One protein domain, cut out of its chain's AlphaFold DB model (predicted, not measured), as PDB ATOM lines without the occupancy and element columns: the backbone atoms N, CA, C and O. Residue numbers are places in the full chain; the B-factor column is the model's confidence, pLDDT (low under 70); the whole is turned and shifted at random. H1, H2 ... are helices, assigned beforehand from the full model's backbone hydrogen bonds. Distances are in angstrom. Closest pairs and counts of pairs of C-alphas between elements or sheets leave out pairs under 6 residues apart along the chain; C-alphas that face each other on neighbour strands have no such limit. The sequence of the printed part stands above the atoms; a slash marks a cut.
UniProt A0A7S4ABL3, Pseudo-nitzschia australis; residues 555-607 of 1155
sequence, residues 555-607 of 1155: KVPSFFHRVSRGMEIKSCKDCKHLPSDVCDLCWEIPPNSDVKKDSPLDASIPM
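Overview. This is residues 555 to 607 of the 1155 residues of a protein of Pseudo-nitzschia australis (UniProt A0A7S4ABL3). The model has little regular structure: beside the short helix H1 packs the shorter H2, and residues 565 to 599 loop away from this pair and fold back to it. Within that stretch, residues 568 to 569 pair antiparallel with residues 587 to 588. The printed part has 53 residues with two named helices, H1 then H2, and no named strand; the class is all helix, with only 10 residues in named elements. It is compact, with a radius of gyration of the C-alphas of 10.9 A, and flat, spanning 31 by 26 by 13 A.

Along the chain. H1, residues 559 to 564, runs 8.3 A from C-alpha 559 at (13.893, 28.952, 26.539). H2, residues 600 to 603, ends at C-alpha 603 at (15.909, 36.409, 31.176).

Arrangement. H1 and H2 touch, their closest C-alphas, those of His 561 and Asp 602, being 5.8 A apart. Every O i to N i+4 pair in H1 is within hydrogen-bond range; H2 is too short for such a pair.

Size, cuts and confidence. The C-alphas farthest apart, of Asp 574 and Met 607, are 32.9 A apart. The link from H1 to H2 is long, 35 residues. The printed part has no cut; only residue 578 is under pLDDT 70.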
ATOM      1  N   LYS A 555      10.172  36.735  35.631       78.75
ATOM      2  CA  LYS A 555      11.648  36.845  35.772       78.75
ATOM      3  C   LYS A 555      12.379  35.485  35.903       78.75
ATOM      4  O   LYS A 555      13.380  35.362  36.613       78.75
ATOM      5  N   VAL A 556      11.866  34.450  35.239       77.88
ATOM      6  CA  VAL A 556      12.491  33.130  35.064       77.88
ATOM      7  C   VAL A 556      13.092  33.062  33.647       77.88
ATOM      8  O   VAL A 556      12.384  33.398  32.695       77.88
ATOM      9  N   PRO A 557      14.354  32.614  33.466       74.75
ATOM     10  CA  PRO A 557      15.014  32.571  32.157       74.75
ATOM     11  C   PRO A 557      14.246  31.796  31.081       74.75
ATOM     12  O   PRO A 557      13.746  30.694  31.318       74.75
ATOM     13  N   SER A 558      14.185  32.355  29.870       71.50
ATOM     14  CA  SER A 558      13.263  31.901  28.826       71.50
ATOM     15  C   SER A 558      13.936  31.096  27.726       71.50
ATOM     16  O   SER A 558      14.614  31.631  26.848       71.50
ATOM     17  N   PHE A 559      13.644  29.794  27.709       78.06
ATOM     18  CA  PHE A 559      13.893  28.952  26.539       78.06
ATOM     19  C   PHE A 559      13.139  29.455  25.308       78.06
ATOM     20  O   PHE A 559      13.683  29.416  24.206       78.06
ATOM     21  N   PHE A 560      11.902  29.925  25.493       78.25
ATOM     22  CA  PHE A 560      11.029  30.304  24.390       78.25
ATOM     23  C   PHE A 560      11.611  31.474  23.601       78.25
ATOM     24  O   PHE A 560      11.763  31.337  22.398       78.25
ATOM     25  N   HIS A 561      12.013  32.568  24.260       80.19
ATOM     26  CA  HIS A 561      12.554  33.756  23.581       80.19
ATOM     27  C   HIS A 561      13.879  33.476  22.835       80.19
ATOM     28  O   HIS A 561      14.102  33.973  21.732       80.19
ATOM     29  N   ARG A 562      14.748  32.621  23.389       85.00
ATOM     30  CA  ARG A 562      16.011  32.234  22.735       85.00
ATOM     31  C   ARG A 562      15.766  31.338  21.509       85.00
ATOM     32  O   ARG A 562      16.281  31.619  20.428       85.00
ATOM     33  N   VAL A 563      14.926  30.303  21.641       80.31
ATOM     34  CA  VAL A 563      14.544  29.408  20.524       80.31
ATOM     35  C   VAL A 563      13.739  30.145  19.452       80.31
ATOM     36  O   VAL A 563      13.898  29.863  18.265       80.31
ATOM     37  N   SER A 564      12.871  31.079  19.847       74.56
ATOM     38  CA  SER A 564      12.007  31.823  18.931       74.56
ATOM     39  C   SER A 564      12.843  32.680  17.974       74.56
ATOM     40  O   SER A 564      12.657  32.591  16.764       74.56
ATOM     41  N   ARG A 565      13.881  33.341  18.505       79.62
ATOM     42  CA  ARG A 565      14.946  34.047  17.767       79.62
ATOM     43  C   ARG A 565      15.919  33.124  17.019       79.62
ATOM     44  O   ARG A 565      16.974  33.565  16.577       79.62
ATOM     45  N   GLY A 566      15.606  31.835  16.896       77.75
ATOM     46  CA  GLY A 566      16.394  30.859  16.149       77.75
ATOM     47  C   GLY A 566      17.690  30.401  16.822       77.75
ATOM     48  O   GLY A 566      18.435  29.654  16.193       77.75
ATOM     49  N   MET A 567      17.982  30.794  18.069       85.44
ATOM     50  CA  MET A 567      19.182  30.318  18.767       85.44
ATOM     51  C   MET A 567      19.076  28.813  19.029       85.44
ATOM     52  O   MET A 567      18.092  28.330  19.597       85.44
ATOM     53  N   GLU A 568      20.108  28.057  18.656       83.31
ATOM     54  CA  GLU A 568      20.145  26.614  18.879       83.31
ATOM     55  C   GLU A 568      20.834  26.294  20.209       83.31
ATOM     56  O   GLU A 568      21.958  26.737  20.468       83.31
ATOM     57  N   ILE A 569      20.193  25.461  21.038       83.38
ATOM     58  CA  ILE A 569      20.857  24.871  22.204       83.38
ATOM     59  C   ILE A 569      21.946  23.919  21.708       83.38
ATOM     60  O   ILE A 569      21.661  22.896  21.080       83.38
ATOM     61  N   LYS A 570      23.200  24.226  22.038       82.38
ATOM     62  CA  LYS A 570      24.360  23.377  21.756       82.38
ATOM     63  C   LYS A 570      25.159  23.117  23.027       82.38
ATOM     64  O   LYS A 570      25.070  23.826  24.030       82.38
ATOM     65  N   SER A 571      25.935  22.038  23.025       75.00
ATOM     66  CA  SER A 571      26.704  21.662  24.209       75.00
ATOM     67  C   SER A 571      27.943  22.552  24.335       75.00
ATOM     68  O   SER A 571      28.869  22.394  23.538       75.00
ATOM     69  N   CYS A 572      27.967  23.452  25.328       79.25
ATOM     70  CA  CYS A 572      29.101  24.343  25.590       79.25
ATOM     71  C   CYS A 572      30.408  23.538  25.632       79.25
ATOM     72  O   CYS A 572      30.485  22.507  26.308       79.25
ATOM     73  N   LYS A 573      31.419  23.992  24.885       77.31
ATOM     74  CA  LYS A 573      32.686  23.268  24.683       77.31
ATOM     75  C   LYS A 573      33.512  23.207  25.968       77.31
ATOM     76  O   LYS A 573      34.053  22.154  26.296       77.31
ATOM     77  N   ASP A 574      33.522  24.306  26.714       77.12
ATOM     78  CA  ASP A 574      34.357  24.500  27.905       77.12
ATOM     79  C   ASP A 574      33.626  24.128  29.213       77.12
ATOM     80  O   ASP A 574      34.247  23.855  30.242       77.12
ATOM     81  N   CYS A 575      32.291  24.075  29.173       71.69
ATOM     82  CA  CYS A 575      31.437  23.835  30.330       71.69
ATOM     83  C   CYS A 575      31.164  22.335  30.561       71.69
ATOM     84  O   CYS A 575      30.770  21.595  29.652       71.69
ATOM     85  N   LYS A 576      31.285  21.891  31.820       71.94
ATOM     86  CA  LYS A 576      31.062  20.489  32.239       71.94
ATOM     87  C   LYS A 576      29.593  20.103  32.469       71.94
ATOM     88  O   LYS A 576      29.313  18.924  32.683       71.94
ATOM     89  N   HIS A 577      28.672  21.064  32.441       74.44
ATOM     90  CA  HIS A 577      27.240  20.828  32.628       74.44
ATOM     91  C   HIS A 577      26.554  20.331  31.340       74.44
ATOM     92  O   HIS A 577      27.073  20.485  30.231       74.44
ATOM     93  N   LEU A 578      25.351  19.761  31.485       67.06
ATOM     94  CA  LEU A 578      24.434  19.557  30.356       67.06
ATOM     95  C   LEU A 578      23.994  20.901  29.746       67.06
ATOM     96  O   LEU A 578      24.098  21.930  30.415       67.06
ATOM     97  N   PRO A 579      23.463  20.920  28.510       75.62
ATOM     98  CA  PRO A 579      22.968  22.149  27.904       75.62
ATOM     99  C   PRO A 579      21.831  22.776  28.719       75.62
ATOM    100  O   PRO A 579      20.786  22.154  28.941       75.62
ATOM    101  N   SER A 580      22.081  23.992  29.204       76.31
ATOM    102  CA  SER A 580      21.327  24.639  30.280       76.31
ATOM    103  C   SER A 580      20.679  25.941  29.815       76.31
ATOM    104  O   SER A 580      21.265  26.717  29.069       76.31
ATOM    105  N   ASP A 581      19.469  26.139  30.327       71.81
ATOM    106  CA  ASP A 581      18.798  27.416  30.599       71.81
ATOM    107  C   ASP A 581      19.781  28.562  30.881       71.81
ATOM    108  O   ASP A 581      19.840  29.534  30.133       71.81
ATOM    109  N   VAL A 582      20.557  28.417  31.958       77.56
ATOM    110  CA  VAL A 582      21.253  29.510  32.658       77.56
ATOM    111  C   VAL A 582      22.656  29.780  32.093       77.56
ATOM    112  O   VAL A 582      23.384  30.622  32.608       77.56
ATOM    113  N   CYS A 583      23.078  29.055  31.053       84.12
ATOM    114  CA  CYS A 583      24.405  29.215  30.466       84.12
ATOM    115  C   CYS A 583      24.311  29.767  29.046       84.12
ATOM    116  O   CYS A 583      24.002  29.039  28.103       84.12
ATOM    117  N   ASP A 584      24.665  31.037  28.865       84.06
ATOM    118  CA  ASP A 584      24.634  31.700  27.556       84.06
ATOM    119  C   ASP A 584      25.637  31.096  26.555       84.06
ATOM    120  O   ASP A 584      25.447  31.190  25.347       84.06
ATOM    121  N   LEU A 585      26.667  30.386  27.038       87.50
ATOM    122  CA  LEU A 585      27.594  29.605  26.202       87.50
ATOM    123  C   LEU A 585      26.989  28.290  25.673       87.50
ATOM    124  O   LEU A 585      27.624  27.595  24.879       87.50
ATOM    125  N   CYS A 586      25.781  27.924  26.111       86.81
ATOM    126  CA  CYS A 586      24.999  26.820  25.553       86.81
ATOM    127  C   CYS A 586      24.022  27.245  24.451       86.81
ATOM    128  O   CYS A 586      23.324  26.387  23.915       86.81
ATOM    129  N   TRP A 587      23.995  28.525  24.082       87.94
ATOM    130  CA  TRP A 587      23.146  29.053  23.020       87.94
ATOM    131  C   TRP A 587      24.011  29.572  21.876       87.94
ATOM    132  O   TRP A 587      24.636  30.626  21.978       87.94
ATOM    133  N   GLU A 588      24.063  28.822  20.775       88.06
ATOM    134  CA  GLU A 588      24.743  29.273  19.563       88.06
ATOM    135  C   GLU A 588      23.728  29.903  18.602       88.06
ATOM    136  O   GLU A 588      22.762  29.268  18.173       88.06
ATOM    137  N   ILE A 589      23.982  31.162  18.244       88.19
ATOM    138  CA  ILE A 589      23.300  31.866  17.154       88.19
ATOM    139  C   ILE A 589      23.599  31.124  15.835       88.19
ATOM    140  O   ILE A 589      24.759  30.754  15.611       88.19
ATOM    141  N   PRO A 590      22.615  30.901  14.943       81.75
ATOM    142  CA  PRO A 590      22.880  30.342  13.622       81.75
ATOM    143  C   PRO A 590      23.871  31.212  12.832       81.75
ATOM    144  O   PRO A 590      23.711  32.439  12.805       81.75
ATOM    145  N   PRO A 591      24.875  30.620  12.158       78.50
ATOM    146  CA  PRO A 591      25.753  31.385  11.281       78.50
ATOM    147  C   PRO A 591      24.919  32.081  10.198       78.50
ATOM    148  O   PRO A 591      24.051  31.456   9.590       78.50
ATOM    149  N   ASN A 592      25.212  33.360   9.953       81.12
ATOM    150  CA  ASN A 592      24.496  34.246   9.023       81.12
ATOM    151  C   ASN A 592      23.076  34.667   9.467       81.12
ATOM    152  O   ASN A 592      22.213  34.869   8.617       81.12
ATOM    153  N   SER A 593      22.821  34.815  10.774       81.31
ATOM    154  CA  SER A 593      21.594  35.454  11.281       81.31
ATOM    155  C   SER A 593      21.903  36.741  12.057       81.31
ATOM    156  O   SER A 593      22.823  36.767  12.873       81.31
ATOM    157  N   ASP A 594      21.116  37.800  11.837       82.94
ATOM    158  CA  ASP A 594      21.300  39.143  12.433       82.94
ATOM    159  C   ASP A 594      20.873  39.234  13.917       82.94
ATOM    160  O   ASP A 594      20.576  40.296  14.473       82.94
ATOM    161  N   VAL A 595      20.816  38.085  14.588       82.88
ATOM    162  CA  VAL A 595      20.298  37.921  15.943       82.88
ATOM    163  C   VAL A 595      21.347  38.405  16.944       82.88
ATOM    164  O   VAL A 595      22.328  37.717  17.222       82.88
ATOM    165  N   LYS A 596      21.131  39.598  17.520       83.50
ATOM    166  CA  LYS A 596      21.948  40.128  18.632       83.50
ATOM    167  C   LYS A 596      22.100  39.067  19.729       83.50
ATOM    168  O   LYS A 596      21.093  38.519  20.171       83.50
ATOM    169  N   LYS A 597      23.323  38.799  20.188       80.81
ATOM    170  CA  LYS A 597      23.583  37.699  21.129       80.81
ATOM    171  C   LYS A 597      22.753  37.782  22.410       80.81
ATOM    172  O   LYS A 597      22.212  36.769  22.835       80.81
ATOM    173  N   ASP A 598      22.634  38.986  22.958       83.94
ATOM    174  CA  ASP A 598      22.029  39.228  24.261       83.94
ATOM    175  C   ASP A 598      20.775  40.113  24.091       83.94
ATOM    176  O   ASP A 598      20.823  41.158  23.434       83.94
ATOM    177  N   SER A 599      19.646  39.699  24.670       85.19
ATOM    178  CA  SER A 599      18.399  40.468  24.790       85.19
ATOM    179  C   SER A 599      17.930  40.467  26.250       85.19
ATOM    180  O   SER A 599      18.034  39.431  26.908       85.19
ATOM    181  N   PRO A 600      17.352  41.561  26.784       80.44
ATOM    182  CA  PRO A 600      16.797  41.556  28.143       80.44
ATOM    183  C   PRO A 600      15.712  40.481  28.335       80.44
ATOM    184  O   PRO A 600      15.606  39.890  29.405       80.44
ATOM    185  N   LEU A 601      14.961  40.164  27.275       80.75
ATOM    186  CA  LEU A 601      13.898  39.156  27.295       80.75
ATOM    187  C   LEU A 601      14.418  37.704  27.354       80.75
ATOM    188  O   LEU A 601      13.657  36.785  27.652       80.75
ATOM    189  N   ASP A 602      15.721  37.472  27.143       82.06
ATOM    190  CA  ASP A 602      16.342  36.153  27.336       82.06
ATOM    191  C   ASP A 602      16.313  35.701  28.813       82.06
ATOM    192  O   ASP A 602      16.492  34.511  29.100       82.06
ATOM    193  N   ALA A 603      16.068  36.636  29.741       80.62
ATOM    194  CA  ALA A 603      15.909  36.409  31.176       80.62
ATOM    195  C   ALA A 603      14.438  36.273  31.639       80.62
ATOM    196  O   ALA A 603      14.217  36.046  32.829       80.62
ATOM    197  N   SER A 604      13.448  36.390  30.738       79.94
ATOM    198  CA  SER A 604      12.026  36.468  31.113       79.94
ATOM    199  C   SER A 604      11.091  35.584  30.275       79.94
ATOM    200  O   SER A 604      10.993  35.736  29.054       79.94
ATOM    201  N   ILE A 605      10.358  34.674  30.918       78.50
ATOM    202  CA  ILE A 605       9.334  33.830  30.283       78.50
ATOM    203  C   ILE A 605       8.061  34.662  30.029       78.50
ATOM    204  O   ILE A 605       7.539  35.230  30.986       78.50
ATOM    205  N   PRO A 606       7.515  34.737  28.797       79.62
ATOM    206  CA  PRO A 606       6.187  35.320  28.574       79.62
ATOM    207  C   PRO A 606       5.127  34.519  29.343       79.62
ATOM    208  O   PRO A 606       5.257  33.298  29.455       79.62
ATOM    209  N   MET A 607       4.110  35.189  29.898       78.81
ATOM    210  CA  MET A 607       3.176  34.566  30.841       78.81
ATOM    211  C   MET A 607       2.552  33.271  30.275       78.81
ATOM    212  O   MET A 607       1.934  33.299  29.208       78.81
TER     213      MET A 607